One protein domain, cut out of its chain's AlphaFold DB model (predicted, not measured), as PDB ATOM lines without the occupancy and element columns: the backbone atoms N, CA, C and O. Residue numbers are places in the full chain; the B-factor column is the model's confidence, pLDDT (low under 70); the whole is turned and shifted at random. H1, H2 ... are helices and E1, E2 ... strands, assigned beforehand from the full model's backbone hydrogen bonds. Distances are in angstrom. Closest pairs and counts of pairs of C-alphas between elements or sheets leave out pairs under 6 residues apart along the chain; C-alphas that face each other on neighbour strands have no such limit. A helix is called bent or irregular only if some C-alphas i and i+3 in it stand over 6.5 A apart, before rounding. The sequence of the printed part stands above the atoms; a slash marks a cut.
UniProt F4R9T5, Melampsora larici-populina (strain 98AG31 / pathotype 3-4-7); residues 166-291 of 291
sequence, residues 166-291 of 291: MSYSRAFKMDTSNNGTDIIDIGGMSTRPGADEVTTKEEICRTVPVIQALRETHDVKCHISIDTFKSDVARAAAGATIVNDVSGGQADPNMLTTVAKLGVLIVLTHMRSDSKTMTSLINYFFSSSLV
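This is residues 166 to 291 of the 291 residues of a protein of Melampsora larici-populina (strain 98AG31 / pathotype 3-4-7) (UniProt F4R9T5). With little regular structure, the model is a small parallel sheet, E1 E2 E3 E4, one face covered by H1, H2 and H3, while residues 283 to 291 stick out as a tail. The 126 printed residues, under half in named elements, run E1 H1 E2 H2 E3 H3 E4, mixed in class. The whole is only just loose, close to compact, radius of gyration of the C-alphas 17.0 A, spanning 60 by 30 by 29 A.

E1, residues 183 to 187, and E2, 223 to 227, are parallel neighbours, N 184 to O 223 being 2.9 A. E3, 242 to 245, follows, N 226 to O 242 being 3.0 A, then E4, 265 to 268, N 243 to O 265 being 2.8 A. H1, residues 200 to 216, H2, 231 to 236, and H3, 255 to 262, are on the same face: two layers, helices over a sheet. Three strand-helix-strand units, parallel neighbour strands joined through a helix, E1 H1 E2, E2 H2 E3 and E3 H3 E4, have right-handed crossovers. H2 touches H1, closest C-alphas Ile 204 and Val 233, 5.6 A, and H3, closest Ser 231 and Met 255, 4.6 A. Every O i to N i+4 pair is within hydrogen-bond range in H2 and H3, and 11 of 13 in H1.

E1 begins at C-alpha 183 (110.652, 102.986, 104.848); E4 ends at C-alpha 268 (101.310, 98.374, 116.665). H1, 23.9 A long, is only just irregular: C-alphas 206 and 209 are 6.9 A apart.

The printed part has no cut. The link E1 to H1 is long. Residues 166 to 182 are among those under pLDDT 70.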
ATOM      1  N   MET A 166     108.027  92.956  90.670       27.50
ATOM      2  CA  MET A 166     108.477  91.703  91.273       27.50
ATOM      3  C   MET A 166     108.409  90.606  90.208       27.50
ATOM      4  O   MET A 166     107.666  89.633  90.306       27.50
ATOM      5  N   SER A 167     109.176  90.800  89.137       27.41
ATOM      6  CA  SER A 167     109.655  89.691  88.325       27.41
ATOM      7  C   SER A 167     110.779  89.039  89.119       27.41
ATOM      8  O   SER A 167     111.905  89.536  89.150       27.41
ATOM      9  N   TYR A 168     110.452  87.936  89.795       31.75
ATOM     10  CA  TYR A 168     111.445  86.968  90.244       31.75
ATOM     11  C   TYR A 168     112.434  86.739  89.097       31.75
ATOM     12  O   TYR A 168     112.006  86.551  87.959       31.75
ATOM     13  N   SER A 169     113.731  86.745  89.410       28.19
ATOM     14  CA  SER A 169     114.856  86.328  88.553       28.19
ATOM     15  C   SER A 169     115.613  87.348  87.684       28.19
ATOM     16  O   SER A 169     116.364  86.912  86.815       28.19
ATOM     17  N   ARG A 170     115.593  88.666  87.953       24.56
ATOM     18  CA  ARG A 170     116.696  89.542  87.478       24.56
ATOM     19  C   ARG A 170     116.863  90.850  88.268       24.56
ATOM     20  O   ARG A 170     116.083  91.773  88.105       24.56
ATOM     21  N   ALA A 171     117.937  90.873  89.061       29.20
ATOM     22  CA  ALA A 171     118.856  91.985  89.334       29.20
ATOM     23  C   ALA A 171     118.276  93.323  89.854       29.20
ATOM     24  O   ALA A 171     117.615  94.066  89.143       29.20
ATOM     25  N   PHE A 172     118.517  93.657  91.126       34.19
ATOM     26  CA  PHE A 172     119.682  94.464  91.548       34.19
ATOM     27  C   PHE A 172     119.804  95.818  90.824       34.19
ATOM     28  O   PHE A 172     120.650  96.002  89.955       34.19
ATOM     29  N   LYS A 173     118.927  96.752  91.208       28.50
ATOM     30  CA  LYS A 173     119.136  98.206  91.361       28.50
ATOM     31  C   LYS A 173     117.750  98.843  91.456       28.50
ATOM     32  O   LYS A 173     117.193  99.306  90.467       28.50
ATOM     33  N   MET A 174     117.166  98.846  92.653       33.41
ATOM     34  CA  MET A 174     116.311  99.980  92.983       33.41
ATOM     35  C   MET A 174     117.270 101.120  93.273       33.41
ATOM     36  O   MET A 174     118.044 101.042  94.227       33.41
ATOM     37  N   ASP A 175     117.270 102.112  92.388       36.31
ATOM     38  CA  ASP A 175     117.932 103.385  92.616       36.31
ATOM     39  C   ASP A 175     117.321 104.016  93.875       36.31
ATOM     40  O   ASP A 175     116.264 104.643  93.860       36.31
ATOM     41  N   THR A 176     117.961 103.732  95.004       40.19
ATOM     42  CA  THR A 176     117.643 104.265  96.330       40.19
ATOM     43  C   THR A 176     118.383 105.576  96.571       40.19
ATOM     44  O   THR A 176     118.297 106.139  97.661       40.19
ATOM     45  N   SER A 177     119.059 106.104  95.544       37.16
ATOM     46  CA  SER A 177     119.868 107.303  95.667       37.16
ATOM     47  C   SER A 177     119.086 108.598  95.421       37.16
ATOM     48  O   SER A 177     119.574 109.642  95.838       37.16
ATOM     49  N   ASN A 178     117.860 108.568  94.859       38.75
ATOM     50  CA  ASN A 178     117.107 109.814  94.611       38.75
ATOM     51  C   ASN A 178     115.563 109.788  94.694       38.75
ATOM     52  O   ASN A 178     114.957 110.843  94.530       38.75
ATOM     53  N   ASN A 179     114.900 108.670  95.024       40.84
ATOM     54  CA  ASN A 179     113.434 108.641  95.206       40.84
ATOM     55  C   ASN A 179     113.016 108.190  96.620       40.84
ATOM     56  O   ASN A 179     112.742 107.020  96.868       40.84
ATOM     57  N   GLY A 180     112.965 109.184  97.518       48.72
ATOM     58  CA  GLY A 180     112.272 109.323  98.815       48.72
ATOM     59  C   GLY A 180     111.317 108.239  99.341       48.72
ATOM     60  O   GLY A 180     110.195 108.563  99.718       48.72
ATOM     61  N   THR A 181     111.730 106.976  99.416       52.06
ATOM     62  CA  THR A 181     111.072 105.989 100.280       52.06
ATOM     63  C   THR A 181     111.839 105.931 101.589       52.06
ATOM     64  O   THR A 181     112.906 105.333 101.643       52.06
ATOM     65  N   ASP A 182     111.302 106.543 102.642       67.56
ATOM     66  CA  ASP A 182     111.948 106.539 103.959       67.56
ATOM     67  C   ASP A 182     111.899 105.148 104.622       67.56
ATOM     68  O   ASP A 182     112.783 104.808 105.409       67.56
ATOM     69  N   ILE A 183     110.889 104.326 104.285       78.00
ATOM     70  CA  ILE A 183     110.652 102.986 104.848       78.00
ATOM     71  C   ILE A 183     110.195 101.999 103.755       78.00
ATOM     72  O   ILE A 183     109.212 102.248 103.056       78.00
ATOM     73  N   ILE A 184     110.858 100.845 103.651       83.94
ATOM     74  CA  ILE A 184     110.426  99.686 102.846       83.94
ATOM     75  C   ILE A 184     109.781  98.658 103.776       83.94
ATOM     76  O   ILE A 184     110.452  98.191 104.688       83.94
ATOM     77  N   ASP A 185     108.526  98.273 103.532       87.62
ATOM     78  CA  ASP A 185     107.816  97.251 104.318       87.62
ATOM     79  C   ASP A 185     107.760  95.912 103.570       87.62
ATOM     80  O   ASP A 185     107.355  95.857 102.404       87.62
ATOM     81  N   ILE A 186     108.224  94.844 104.219       88.12
ATOM     82  CA  ILE A 186     108.418  93.516 103.625       88.12
ATOM     83  C   ILE A 186     107.529  92.522 104.361       88.12
ATOM     84  O   ILE A 186     107.767  92.244 105.529       88.12
ATOM     85  N   GLY A 187     106.550  91.945 103.664       89.38
ATOM     86  CA  GLY A 187     105.650  90.926 104.211       89.38
ATOM     87  C   GLY A 187     105.824  89.569 103.529       89.38
ATOM     88  O   GLY A 187     105.904  89.479 102.302       89.38
ATOM     89  N   GLY A 188     105.867  88.495 104.321       83.31
ATOM     90  CA  GLY A 188     105.935  87.108 103.829       83.31
ATOM     91  C   GLY A 188     104.578  86.404 103.747       83.31
ATOM     92  O   GLY A 188     104.477  85.294 103.211       83.31
ATOM     93  N   MET A 189     103.538  87.050 104.271       80.75
ATOM     94  CA  MET A 189     102.203  86.503 104.482       80.75
ATOM     95  C   MET A 189     101.137  87.533 104.100       80.75
ATOM     96  O   MET A 189     101.358  88.736 104.186       80.75
ATOM     97  N   SER A 190      99.971  87.061 103.657       74.38
ATOM     98  CA  SER A 190      98.830  87.927 103.362       74.38
ATOM     99  C   SER A 190      97.964  88.100 104.605       74.38
ATOM    100  O   SER A 190      97.494  87.118 105.165       74.38
ATOM    101  N   THR A 191      97.666  89.344 104.966       67.62
ATOM    102  CA  THR A 191      96.744  89.715 106.056       67.62
ATOM    103  C   THR A 191      95.320  90.007 105.561       67.62
ATOM    104  O   THR A 191      94.471  90.490 106.306       67.62
ATOM    105  N   ARG A 192      95.030  89.718 104.284       72.12
ATOM    106  CA  ARG A 192      93.707  89.945 103.678       72.12
ATOM    107  C   ARG A 192      92.628  89.043 104.293       72.12
ATOM    108  O   ARG A 192      92.943  87.909 104.658       72.12
ATOM    109  N   PRO A 193      91.356  89.488 104.313       66.06
ATOM    110  CA  PRO A 193      90.248  88.664 104.777       66.06
ATOM    111  C   PRO A 193      90.202  87.299 104.081       66.06
ATOM    112  O   PRO A 193      90.220  87.227 102.850       66.06
ATOM    113  N   GLY A 194      90.160  86.227 104.873       67.62
ATOM    114  CA  GLY A 194      90.105  84.843 104.392       67.62
ATOM    115  C   GLY A 194      91.426  84.262 103.877       67.62
ATOM    116  O   GLY A 194      91.407  83.181 103.298       67.62
ATOM    117  N   ALA A 195      92.561  84.946 104.051       73.38
ATOM    118  CA  ALA A 195      93.860  84.407 103.656       73.38
ATOM    119  C   ALA A 195      94.315  83.261 104.575       73.38
ATOM    120  O   ALA A 195      94.164  83.335 105.798       73.38
ATOM    121  N   ASP A 196      94.922  82.237 103.975       76.31
ATOM    122  CA  ASP A 196      95.570  81.160 104.716       76.31
ATOM    123  C   ASP A 196      96.875  81.637 105.353       76.31
ATOM    124  O   ASP A 196      97.678  82.352 104.740       76.31
ATOM    125  N   GLU A 197      97.095  81.208 106.592       78.31
ATOM    126  CA  GLU A 197      98.351  81.449 107.285       78.31
ATOM    127  C   GLU A 197      99.448  80.545 106.730       78.31
ATOM    128  O   GLU A 197      99.261  79.345 106.523       78.31
ATOM    129  N   VAL A 198     100.625  81.130 106.534       87.50
ATOM    130  CA  VAL A 198     101.832  80.378 106.188       87.50
ATOM    131  C   VAL A 198     102.601  80.003 107.446       87.50
ATOM    132  O   VAL A 198     102.545  80.691 108.469       87.50
ATOM    133  N   THR A 199     103.367  78.920 107.379       90.44
ATOM    134  CA  THR A 199     104.210  78.511 108.510       90.44
ATOM    135  C   THR A 199     105.305  79.548 108.787       90.44
ATOM    136  O   THR A 199     105.774  80.222 107.869       90.44
ATOM    137  N   THR A 200     105.776  79.646 110.036       92.94
ATOM    138  CA  THR A 200     106.916  80.508 110.417       92.94
ATOM    139  C   THR A 200     108.124  80.291 109.506       92.94
ATOM    140  O   THR A 200     108.734  81.243 109.029       92.94
ATOM    141  N   LYS A 201     108.448  79.026 109.216       90.94
ATOM    142  CA  LYS A 201     109.580  78.659 108.357       90.94
ATOM    143  C   LYS A 201     109.415  79.200 106.937       90.94
ATOM    144  O   LYS A 201     110.367  79.714 106.363       90.94
ATOM    145  N   GLU A 202     108.217  79.084 106.378       85.25
ATOM    146  CA  GLU A 202     107.923  79.577 105.036       85.25
ATOM    147  C   GLU A 202     107.976  81.108 104.961       85.25
ATOM    148  O   GLU A 202     108.557  81.657 104.025       85.25
ATOM    149  N   GLU A 203     107.438  81.800 105.963       90.31
ATOM    150  CA  GLU A 203     107.502  83.261 106.054       90.31
ATOM    151  C   GLU A 203     108.950  83.764 106.148       90.31
ATOM    152  O   GLU A 203     109.329  84.688 105.425       90.31
ATOM    153  N   ILE A 204     109.789  83.097 106.952       87.06
ATOM    154  CA  ILE A 204     111.237  83.348 107.031       87.06
ATOM    155  C   ILE A 204     111.893  83.161 105.658       87.06
ATOM    156  O   ILE A 204     112.615  84.046 105.199       87.06
ATOM    157  N   CYS A 205     111.619  82.048 104.969       84.56
ATOM    158  CA  CYS A 205     112.182  81.775 103.643       84.56
ATOM    159  C   CYS A 205     111.799  82.830 102.594       84.56
ATOM    160  O   CYS A 205     112.567  83.063 101.663       84.56
ATOM    161  N   ARG A 206     110.630  83.466 102.729       83.88
ATOM    162  CA  ARG A 206     110.161  84.517 101.813       83.88
ATOM    163  C   ARG A 206     110.765  85.889 102.116       83.88
ATOM    164  O   ARG A 206     110.998  86.657 101.190       83.88
ATOM    165  N   THR A 207     110.991  86.207 103.388       87.94
ATOM    166  CA  THR A 207     111.309  87.575 103.839       87.94
ATOM    167  C   THR A 207     112.797  87.806 104.071       87.94
ATOM    168  O   THR A 207     113.343  88.803 103.601       87.94
ATOM    169  N   VAL A 208     113.481  86.877 104.743       89.38
ATOM    170  CA  VAL A 208     114.879  87.055 105.161       89.38
ATOM    171  C   VAL A 208     115.834  87.255 103.978       89.38
ATOM    172  O   VAL A 208     116.612  88.210 104.030       89.38
ATOM    173  N   PRO A 209     115.765  86.472 102.879       84.19
ATOM    174  CA  PRO A 209     116.659  86.684 101.738       84.19
ATOM    175  C   PRO A 209     116.482  88.061 101.081       84.19
ATOM    176  O   PRO A 209     117.444  88.639 100.584       84.19
ATOM    177  N   VAL A 210     115.260  88.606 101.101       82.56
ATOM    178  CA  VAL A 210     114.960  89.936 100.546       82.56
ATOM    179  C   VAL A 210     115.593  91.025 101.409       82.56
ATOM    180  O   VAL A 210     116.250  91.918 100.879       82.56
ATOM    181  N   ILE A 211     115.448  90.931 102.733       87.00
ATOM    182  CA  ILE A 211     116.047  91.882 103.681       87.00
ATOM    183  C   ILE A 211     117.576  91.871 103.567       87.00
ATOM    184  O   ILE A 211     118.194  92.934 103.515       87.00
ATOM    185  N   GLN A 212     118.181  90.682 103.484       85.44
ATOM    186  CA  GLN A 212     119.630  90.527 103.337       85.44
ATOM    187  C   GLN A 212     120.135  91.160 102.037       85.44
ATOM    188  O   GLN A 212     121.021  92.011 102.080       85.44
ATOM    189  N   ALA A 213     119.507  90.845 100.899       80.50
ATOM    190  CA  ALA A 213     119.884  91.419  99.608       80.50
ATOM    191  C   ALA A 213     119.759  92.956  99.581       80.50
ATOM    192  O   ALA A 213     120.594  93.651  98.994       80.50
ATOM    193  N   LEU A 214     118.738  93.511 100.249       79.38
ATOM    194  CA  LEU A 214     118.575  94.959 100.375       79.38
ATOM    195  C   LEU A 214     119.691  95.593 101.209       79.38
ATOM    196  O   LEU A 214     120.179  96.657 100.844       79.38
ATOM    197  N   ARG A 215     120.130  94.949 102.294       79.56
ATOM    198  CA  ARG A 215     121.221  95.462 103.138       79.56
ATOM    199  C   ARG A 215     122.603  95.320 102.515       79.56
ATOM    200  O   ARG A 215     123.449  96.175 102.748       79.56
ATOM    201  N   GLU A 216     122.828  94.291 101.707       79.62
ATOM    202  CA  GLU A 216     124.069  94.137 100.935       79.62
ATOM    203  C   GLU A 216     124.210  95.211  99.844       79.62
ATOM    204  O   GLU A 216     125.316  95.559  99.421       79.62
ATOM    205  N   THR A 217     123.091  95.789  99.405       70.06
ATOM    206  CA  THR A 217     123.081  96.892  98.447       70.06
ATOM    207  C   THR A 217     123.436  98.199  99.170       70.06
ATOM    208  O   THR A 217     122.604  98.796  99.846       70.06
ATOM    209  N   HIS A 218     124.675  98.675  99.005       56.94
ATOM    210  CA  HIS A 218     125.254  99.814  99.748       56.94
ATOM    211  C   HIS A 218     124.561 101.176  99.510       56.94
ATOM    212  O   HIS A 218     124.903 102.162 100.159       56.94
ATOM    213  N   ASP A 219     123.594 101.235  98.594       59.75
ATOM    214  CA  ASP A 219     122.846 102.446  98.236       59.75
ATOM    215  C   ASP A 219     121.527 102.600  99.022       59.75
ATOM    216  O   ASP A 219     120.917 103.671  99.035       59.75
ATOM    217  N   VAL A 220     121.086 101.552  99.732       62.34
ATOM    218  CA  VAL A 220     119.802 101.546 100.446       62.34
ATOM    219  C   VAL A 220     119.930 102.290 101.779       62.34
ATOM    220  O   VAL A 220     120.257 101.710 102.815       62.34
ATOM    221  N   LYS A 221     119.646 103.597 101.762       69.38
ATOM    222  CA  LYS A 221     119.667 104.467 102.958       69.38
ATOM    223  C   LYS A 221     118.372 104.467 103.779       69.38
ATOM    224  O   LYS A 221     118.323 105.095 104.832       69.38
ATOM    225  N   CYS A 222     117.325 103.796 103.314       73.75
ATOM    226  CA  CYS A 222     116.019 103.809 103.965       73.75
ATOM    227  C   CYS A 222     115.907 102.797 105.118       73.75
ATOM    228  O   CYS A 222     116.655 101.815 105.214       73.75
ATOM    229  N   HIS A 223     114.925 103.012 105.992       82.44
ATOM    230  CA  HIS A 223     114.535 102.026 106.990       82.44
ATOM    231  C   HIS A 223     113.893 100.809 106.319       82.44
ATOM    232  O   HIS A 223     113.235 100.912 105.283       82.44
ATOM    233  N   ILE A 224     114.075  99.641 106.930       89.44
ATOM    234  CA  ILE A 224     113.437  98.399 106.493       89.44
ATOM    235  C   ILE A 224     112.506  97.944 107.611       89.44
ATOM    236  O   ILE A 224     112.930  97.846 108.763       89.44
ATOM    237  N   SER A 225     111.253  97.694 107.261       92.88
ATOM    238  CA  SER A 225     110.204  97.155 108.113       92.88
ATOM    239  C   SER A 225     109.895  95.714 107.708       92.88
ATOM    240  O   SER A 225     109.860  95.394 106.519       92.88
ATOM    241  N   ILE A 226     109.714  94.841 108.698       95.25
ATOM    242  CA  ILE A 226     109.201  93.478 108.521       95.25
ATOM    243  C   ILE A 226     107.736  93.441 108.978       95.25
ATOM    244  O   ILE A 226     107.458  93.650 110.157       95.25
ATOM    245  N   ASP A 227     106.815  93.188 108.045       94.81
ATOM    246  CA  ASP A 227     105.379  93.003 108.294       94.81
ATOM    247  C   ASP A 227     105.135  91.563 108.743       94.81
ATOM    248  O   ASP A 227     105.067  90.630 107.933       94.81
ATOM    249  N   THR A 228     105.106  91.374 110.062       94.75
ATOM    250  CA  THR A 228     104.899  90.073 110.690       94.75
ATOM    251  C   THR A 228     104.326  90.223 112.092       94.75
ATOM    252  O   THR A 228     104.690  91.118 112.852       94.75
ATOM    253  N   PHE A 229     103.483  89.270 112.471       93.94
ATOM    254  CA  PHE A 229     102.978  89.117 113.833       93.94
ATOM    255  C   PHE A 229     103.619  87.926 114.571       93.94
ATOM    256  O   PHE A 229     103.164  87.545 115.647       93.94
ATOM    257  N   LYS A 230     104.684  87.322 114.012       96.31
ATOM    258  CA  LYS A 230     105.407  86.177 114.596       96.31
ATOM    259  C   LYS A 230     106.795  86.596 115.074       96.31
ATOM    260  O   LYS A 230     107.645  87.006 114.282       96.31
ATOM    261  N   SER A 231     107.064  86.436 116.366       97.31
ATOM    262  CA  SER A 231     108.317  86.880 116.988       97.31
ATOM    263  C   SER A 231     109.554  86.173 116.420       97.31
ATOM    264  O   SER A 231     110.611  86.786 116.284       97.31
ATOM    265  N   ASP A 232     109.428  84.908 116.017       97.62
ATOM    266  CA  ASP A 232     110.517  84.157 115.382       97.62
ATOM    267  C   ASP A 232     110.879  84.700 113.990       97.62
ATOM    268  O   ASP A 232     112.056  84.714 113.629       97.62
ATOM    269  N   VAL A 233     109.896  85.202 113.230       96.88
ATOM    270  CA  VAL A 233     110.136  85.866 111.937       96.88
ATOM    271  C   VAL A 233     110.851  87.193 112.173       96.88
ATOM    272  O   VAL A 233     111.883  87.441 111.554       96.88
ATOM    273  N   ALA A 234     110.374  87.997 113.130       96.19
ATOM    274  CA  ALA A 234     111.024  89.250 113.516       96.19
ATOM    275  C   ALA A 234     112.482  89.031 113.962       96.19
ATOM    276  O   ALA A 234     113.372  89.793 113.591       96.19
ATOM    277  N   ARG A 235     112.754  87.949 114.705       96.88
ATOM    278  CA  ARG A 235     114.110  87.571 115.131       96.88
ATOM    279  C   ARG A 235     115.005  87.157 113.964       96.88
ATOM    280  O   ARG A 235     116.194  87.463 113.976       96.88
ATOM    281  N   ALA A 236     114.457  86.445 112.982       94.75
ATOM    282  CA  ALA A 236     115.202  85.989 111.811       94.75
ATOM    283  C   ALA A 236     115.453  87.107 110.780       94.75
ATOM    284  O   ALA A 236     116.406  87.021 110.007       94.75
ATOM    285  N   ALA A 237     114.630  88.158 110.785       92.81
ATOM    286  CA  ALA A 237     114.676  89.314 109.889       92.81
ATOM    287  C   ALA A 237     115.835  90.291 110.187       92.81
ATOM    288  O   ALA A 237     115.655  91.511 110.241       92.81
ATOM    289  N   ALA A 238     117.049  89.765 110.370       83.81
ATOM    290  CA  ALA A 238     118.248  90.559 110.606       83.81
ATOM    291  C   ALA A 238     118.458  91.581 109.475       83.81
ATOM    292  O   ALA A 238     118.502  91.226 108.299       83.81
ATOM    293  N   GLY A 239     118.581  92.859 109.843       85.62
ATOM    294  CA  GLY A 239     118.660  93.978 108.903       85.62
ATOM    295  C   GLY A 239     117.376  94.807 108.812       85.62
ATOM    296  O   GLY A 239     117.442  95.956 108.371       85.62
ATOM    297  N   ALA A 240     116.230  94.310 109.281       90.56
ATOM    298  CA  ALA A 240     115.076  95.166 109.533       90.56
ATOM    299  C   ALA A 240     115.342  96.079 110.747       90.56
ATOM    300  O   ALA A 240     115.957  95.671 111.728       90.56
ATOM    301  N   THR A 241     114.897  97.332 110.665       91.00
ATOM    302  CA  THR A 241     114.988  98.342 111.740       91.00
ATOM    303  C   THR A 241     113.631  98.665 112.362       91.00
ATOM    304  O   THR A 241     113.559  99.433 113.320       91.00
ATOM    305  N   ILE A 242     112.554  98.116 111.795       91.50
ATOM    306  CA  ILE A 242     111.171  98.279 112.235       91.50
ATOM    307  C   ILE A 242     110.493  96.903 112.167       91.50
ATOM    308  O   ILE A 242     110.715  96.159 111.213       91.50
ATOM    309  N   VAL A 243     109.663  96.576 113.151       94.44
ATOM    310  CA  VAL A 243     108.702  95.467 113.099       94.44
ATOM    311  C   VAL A 243     107.301  96.057 112.981       94.44
ATOM    312  O   VAL A 243     106.905  96.867 113.816       94.44
ATOM    313  N   ASN A 244     106.555  95.674 111.952       94.81
ATOM    314  CA  ASN A 244     105.166  96.071 111.762       94.81
ATOM    315  C   ASN A 244     104.256  94.905 112.164       94.81
ATOM    316  O   ASN A 244     104.135  93.930 111.428       94.81
ATOM    317  N   ASP A 245     103.657  94.992 113.355       93.75
ATOM    318  CA  ASP A 245     102.767  93.962 113.886       93.75
ATOM    319  C   ASP A 245     101.309  94.435 113.835       93.75
ATOM    320  O   ASP A 245     100.819  95.197 114.682       93.75
ATOM    321  N   VAL A 246     100.587  93.927 112.835       90.12
ATOM    322  CA  VAL A 246      99.169  94.240 112.631       90.12
ATOM    323  C   VAL A 246      98.253  93.711 113.741       90.12
ATOM    324  O   VAL A 246      97.130  94.187 113.880       90.12
ATOM    325  N   SER A 247      98.721  92.749 114.542       89.50
ATOM    326  CA  SER A 247      97.981  92.201 115.680       89.50
ATOM    327  C   SER A 247      98.099  93.052 116.944       89.50
ATOM    328  O   SER A 247      97.413  92.781 117.928       89.50
ATOM    329  N   GLY A 248      98.986  94.052 116.956       89.50
ATOM    330  CA  GLY A 248      99.234  94.872 118.138       89.50
ATOM    331  C   GLY A 248      99.896  94.090 119.280       89.50
ATOM    332  O   GLY A 248      99.597  94.333 120.451       89.50
ATOM    333  N   GLY A 249     100.762  93.123 118.958       90.81
ATOM    334  CA  GLY A 249     101.432  92.263 119.933       90.81
ATOM    335  C   GLY A 249     100.540  91.177 120.531       90.81
ATOM    336  O   GLY A 249     100.945  90.538 121.498       90.81
ATOM    337  N   GLN A 250      99.324  90.987 120.008       91.50
ATOM    338  CA  GLN A 250      98.354  90.041 120.567       91.50
ATOM    339  C   GLN A 250      98.481  88.632 119.978       91.50
ATOM    340  O   GLN A 250      98.130  87.668 120.653       91.50
ATOM    341  N   ALA A 251      98.971  88.489 118.739       90.94
ATOM    342  CA  ALA A 251      99.075  87.177 118.093       90.94
ATOM    343  C   ALA A 251     100.232  86.326 118.642       90.94
ATOM    344  O   ALA A 251     100.117  85.103 118.699       90.94
ATOM    345  N   ASP A 252     101.332  86.955 119.069       94.44
ATOM    346  CA  ASP A 252     102.482  86.274 119.667       94.44
ATOM    347  C   ASP A 252     102.917  86.987 120.962       94.44
ATOM    348  O   ASP A 252     103.441  88.105 120.904       94.44
ATOM    349  N   PRO A 253     102.777  86.344 122.139       95.56
ATOM    350  CA  PRO A 253     103.118  86.956 123.424       95.56
ATOM    351  C   PRO A 253     104.611  87.301 123.557       95.56
ATOM    352  O   PRO A 253     104.994  88.111 124.403       95.56
ATOM    353  N   ASN A 254     105.477  86.711 122.727       97.06
ATOM    354  CA  ASN A 254     106.909  86.990 122.733       97.06
ATOM    355  C   ASN A 254     107.300  88.172 121.839       97.06
ATOM    356  O   ASN A 254     108.478  88.544 121.842       97.06
ATOM    357  N   MET A 255     106.367  88.767 121.080       96.56
ATOM    358  CA  MET A 255     106.674  89.822 120.110       96.56
ATOM    359  C   MET A 255     107.342  91.032 120.771       96.56
ATOM    360  O   MET A 255     108.474  91.371 120.429       96.56
ATOM    361  N   LEU A 256     106.700  91.628 121.781       93.25
ATOM    362  CA  LEU A 256     107.210  92.837 122.443       93.25
ATOM    363  C   LEU A 256     108.571  92.599 123.112       93.25
ATOM    364  O   LEU A 256     109.491  93.404 122.971       93.25
ATOM    365  N   THR A 257     108.731  91.452 123.780       96.50
ATOM    366  CA  THR A 257     110.010  91.052 124.388       96.50
ATOM    367  C   THR A 257     111.096  90.855 123.331       96.50
ATOM    368  O   THR A 257     112.254  91.205 123.555       96.50
ATOM    369  N   THR A 258     110.743  90.289 122.175       94.81
ATOM    370  CA  THR A 258     111.681  90.069 121.071       94.81
ATOM    371  C   THR A 258     112.127  91.395 120.468       94.81
ATOM    372  O   THR A 258     113.330  91.620 120.371       94.81
ATOM    373  N   VAL A 259     111.203  92.305 120.153       89.00
ATOM    374  CA  VAL A 259     111.538  93.647 119.645       89.00
ATOM    375  C   VAL A 259     112.416  94.413 120.632       89.00
ATOM    376  O   VAL A 259     113.437  94.967 120.229       89.00
ATOM    377  N   ALA A 260     112.079  94.391 121.926       82.06
ATOM    378  CA  ALA A 260     112.877  95.051 122.956       82.06
ATOM    379  C   ALA A 260     114.324  94.526 122.997       82.06
ATOM    380  O   ALA A 260     115.261  95.310 123.115       82.06
ATOM    381  N   LYS A 261     114.519  93.206 122.849       87.56
ATOM    382  CA  LYS A 261     115.853  92.586 122.772       87.56
ATOM    383  C   LYS A 261     116.598  92.922 121.479       87.56
ATOM    384  O   LYS A 261     117.818  93.031 121.508       87.56
ATOM    385  N   LEU A 262     115.883  93.051 120.362       88.19
ATOM    386  CA  LEU A 262     116.459  93.419 119.066       88.19
ATOM    387  C   LEU A 262     116.854  94.903 118.999       88.19
ATOM    388  O   LEU A 262     117.696  95.261 118.181       88.19
ATOM    389  N   GLY A 263     116.267  95.759 119.842       85.62
ATOM    390  CA  GLY A 263     116.552  97.196 119.858       85.62
ATOM    391  C   GLY A 263     116.036  97.931 118.617       85.62
ATOM    392  O   GLY A 263     116.626  98.925 118.199       85.62
ATOM    393  N   VAL A 264     114.959  97.427 118.009       89.56
ATOM    394  CA  VAL A 264     114.338  97.984 116.795       89.56
ATOM    395  C   VAL A 264     113.011  98.674 117.120       89.56
ATOM    396  O   VAL A 264     112.434  98.464 118.186       89.56
ATOM    397  N   LEU A 265     112.517  99.509 116.204       85.25
ATOM    398  CA  LEU A 265     111.205 100.144 116.351       85.25
ATOM    399  C   LEU A 265     110.081  99.119 116.148       85.25
ATOM    400  O   LEU A 265     110.255  98.133 115.433       85.25
ATOM    401  N   ILE A 266     108.908  99.379 116.724       90.56
ATOM    402  CA  ILE A 266     107.697  98.588 116.486       90.56
ATOM    403  C   ILE A 266     106.512  99.486 116.151       90.56
ATOM    404  O   ILE A 266     106.306 100.523 116.781       90.56
ATOM    405  N   VAL A 267     105.731  99.064 115.160       90.88
ATOM    406  CA  VAL A 267     104.420  99.618 114.825       90.88
ATOM    407  C   VAL A 267     103.364  98.641 115.324       90.88
ATOM    408  O   VAL A 267     103.400  97.459 114.990       90.88
ATOM    409  N   LEU A 268     102.433  99.141 116.136       87.38
ATOM    410  CA  LEU A 268     101.310  98.374 116.665       87.38
ATOM    411  C   LEU A 268     100.025  98.867 116.011       87.38
ATOM    412  O   LEU A 268      99.674 100.042 116.140       87.38
ATOM    413  N   THR A 269      99.316  97.971 115.333       87.50
ATOM    414  CA  THR A 269      98.015  98.287 114.730       87.50
ATOM    415  C   THR A 269      96.884  97.735 115.589       87.50
ATOM    416  O   THR A 269      97.004  96.672 116.193       87.50
ATOM    417  N   HIS A 270      95.762  98.451 115.646       87.69
ATOM    418  CA  HIS A 270      94.545  97.928 116.252       87.69
ATOM    419  C   HIS A 270      93.823  96.988 115.272       87.69
ATOM    420  O   HIS A 270      93.354  97.421 114.217       87.69
ATOM    421  N   MET A 271      93.661  95.724 115.662       84.06
ATOM    422  CA  MET A 271      92.892  94.705 114.947       84.06
ATOM    423  C   MET A 271      92.019  93.924 115.936       84.06
ATOM    424  O   MET A 271      92.358  93.796 117.111       84.06
ATOM    425  N   ARG A 272      90.877  93.399 115.473       83.31
ATOM    426  CA  ARG A 272      90.000  92.529 116.272       83.31
ATOM    427  C   ARG A 272      90.008  91.119 115.697       83.31
ATOM    428  O   ARG A 272      89.550  90.921 114.576       83.31
ATOM    429  N   SER A 273      90.461  90.160 116.504       84.19
ATOM    430  CA  SER A 273      90.593  88.741 116.146       84.19
ATOM    431  C   SER A 273      91.616  88.500 115.024       84.19
ATOM    432  O   SER A 273      92.746  88.952 115.171       84.19
ATOM    433  N   ASP A 274      91.262  87.802 113.941       81.06
ATOM    434  CA  ASP A 274      92.181  87.330 112.893       81.06
ATOM    435  C   ASP A 274      91.652  87.590 111.466       81.06
ATOM    436  O   ASP A 274      90.545  88.101 111.273       81.06
ATOM    437  N   SER A 275      92.423  87.214 110.438       79.69
ATOM    438  CA  SER A 275      92.048  87.385 109.021       79.69
ATOM    439  C   SER A 275      90.752  86.672 108.624       79.69
ATOM    440  O   SER A 275      90.123  87.050 107.636       79.69
ATOM    441  N   LYS A 276      90.321  85.659 109.375       80.19
ATOM    442  CA  LYS A 276      89.122  84.870 109.074       80.19
ATOM    443  C   LYS A 276      87.872  85.472 109.706       80.19
ATOM    444  O   LYS A 276      86.780  85.302 109.174       80.19
ATOM    445  N   THR A 277      88.027  86.178 110.822       82.75
ATOM    446  CA  THR A 277      86.916  86.619 111.675       82.75
ATOM    447  C   THR A 277      86.825  88.133 111.849       82.75
ATOM    448  O   THR A 277      85.787  88.628 112.273       82.75
ATOM    449  N   MET A 278      87.843  88.907 111.457       79.00
ATOM    450  CA  MET A 278      87.843  90.372 111.605       79.00
ATOM    451  C   MET A 278      86.622  91.054 110.965       79.00
ATOM    452  O   MET A 278      86.129  92.060 111.475       79.00
ATOM    453  N   THR A 279      86.084  90.489 109.880       84.19
ATOM    454  CA  THR A 279      84.929  91.039 109.155       84.19
ATOM    455  C   THR A 279      83.609  90.881 109.908       84.19
ATOM    456  O   THR A 279      82.676  91.635 109.640       84.19
ATOM    457  N   SER A 280      83.514  89.958 110.872       83.06
ATOM    458  CA  SER A 280      82.325  89.798 111.720       83.06
ATOM    459  C   SER A 280      82.375  90.654 112.993       83.06
ATOM    460  O   SER A 280      81.352  90.839 113.653       83.06
ATOM    461  N   LEU A 281      83.532  91.241 113.320       81.81
ATOM    462  CA  LEU A 281      83.777  92.016 114.542       81.81
ATOM    463  C   LEU A 281      83.838  93.532 114.296       81.81
ATOM    464  O   LEU A 281      84.646  94.246 114.889       81.81
ATOM    465  N   ILE A 282      82.951  94.043 113.442       83.44
ATOM    466  CA  ILE A 282      82.902  95.468 113.066       83.44
ATOM    467  C   ILE A 282      82.129  96.353 114.059       83.44
ATOM    468  O   ILE A 282      82.197  97.576 113.975       83.44
ATOM    469  N   ASN A 283      81.408  95.757 115.014       82.56
ATOM    470  CA  ASN A 283      80.566  96.486 115.965       82.56
ATOM    471  C   ASN A 283      81.325  96.829 117.253       82.56
ATOM    472  O   ASN A 283      81.730  95.934 118.001       82.56
ATOM    473  N   TYR A 284      81.490  98.119 117.536       79.19
ATOM    474  CA  TYR A 284      82.155  98.646 118.731       79.19
ATOM    475  C   TYR A 284      81.104  99.126 119.737       79.19
ATOM    476  O   TYR A 284      80.877 100.323 119.896       79.19
ATOM    477  N   PHE A 285      80.404  98.189 120.378       78.19
ATOM    478  CA  PHE A 285      79.502  98.535 121.473       78.19
ATOM    479  C   PHE A 285      80.308  98.736 122.755       78.19
ATOM    480  O   PHE A 285      81.093  97.870 123.142       78.19
ATOM    481  N   PHE A 286      80.088  99.859 123.432       56.06
ATOM    482  CA  PHE A 286      80.507 100.012 124.817       56.06
ATOM    483  C   PHE A 286      79.579  99.157 125.680       56.06
ATOM    484  O   PHE A 286      78.372  99.402 125.713       56.06
ATOM    485  N   SER A 287      80.110  98.154 126.384       55.41
ATOM    486  CA  SER A 287      79.363  97.553 127.485       55.41
ATOM    487  C   SER A 287      79.250  98.609 128.584       55.41
ATOM    488  O   SER A 287      80.233  98.935 129.250       55.41
ATOM    489  N   SER A 288      78.059  99.177 128.754       50.69
ATOM    490  CA  SER A 288      77.701 100.045 129.875       50.69
ATOM    491  C   SER A 288      77.611  99.226 131.166       50.69
ATOM    492  O   SER A 288      76.530  98.992 131.699       50.69
ATOM    493  N   SER A 289      78.755  98.741 131.640       50.62
ATOM    494  CA  SER A 289      78.907  98.022 132.907       50.62
ATOM    495  C   SER A 289      80.033  98.636 133.738       50.62
ATOM    496  O   SER A 289      80.907  97.939 134.240       50.62
ATOM    497  N   LEU A 290      79.993  99.965 133.848       49.31
ATOM    498  CA  LEU A 290      80.626 100.752 134.904       49.31
ATOM    499  C   LEU A 290      79.603 101.808 135.357       49.31
ATOM    500  O   LEU A 290      79.579 102.927 134.847       49.31
ATOM    501  N   VAL A 291      78.717 101.389 136.262       44.19
ATOM    502  CA  VAL A 291      78.038 102.237 137.254       44.19
ATOM    503  C   VAL A 291      78.432 101.684 138.612       44.19
ATOM    504  O   VAL A 291      78.410 100.437 138.734       44.19
TER     505      VAL A 291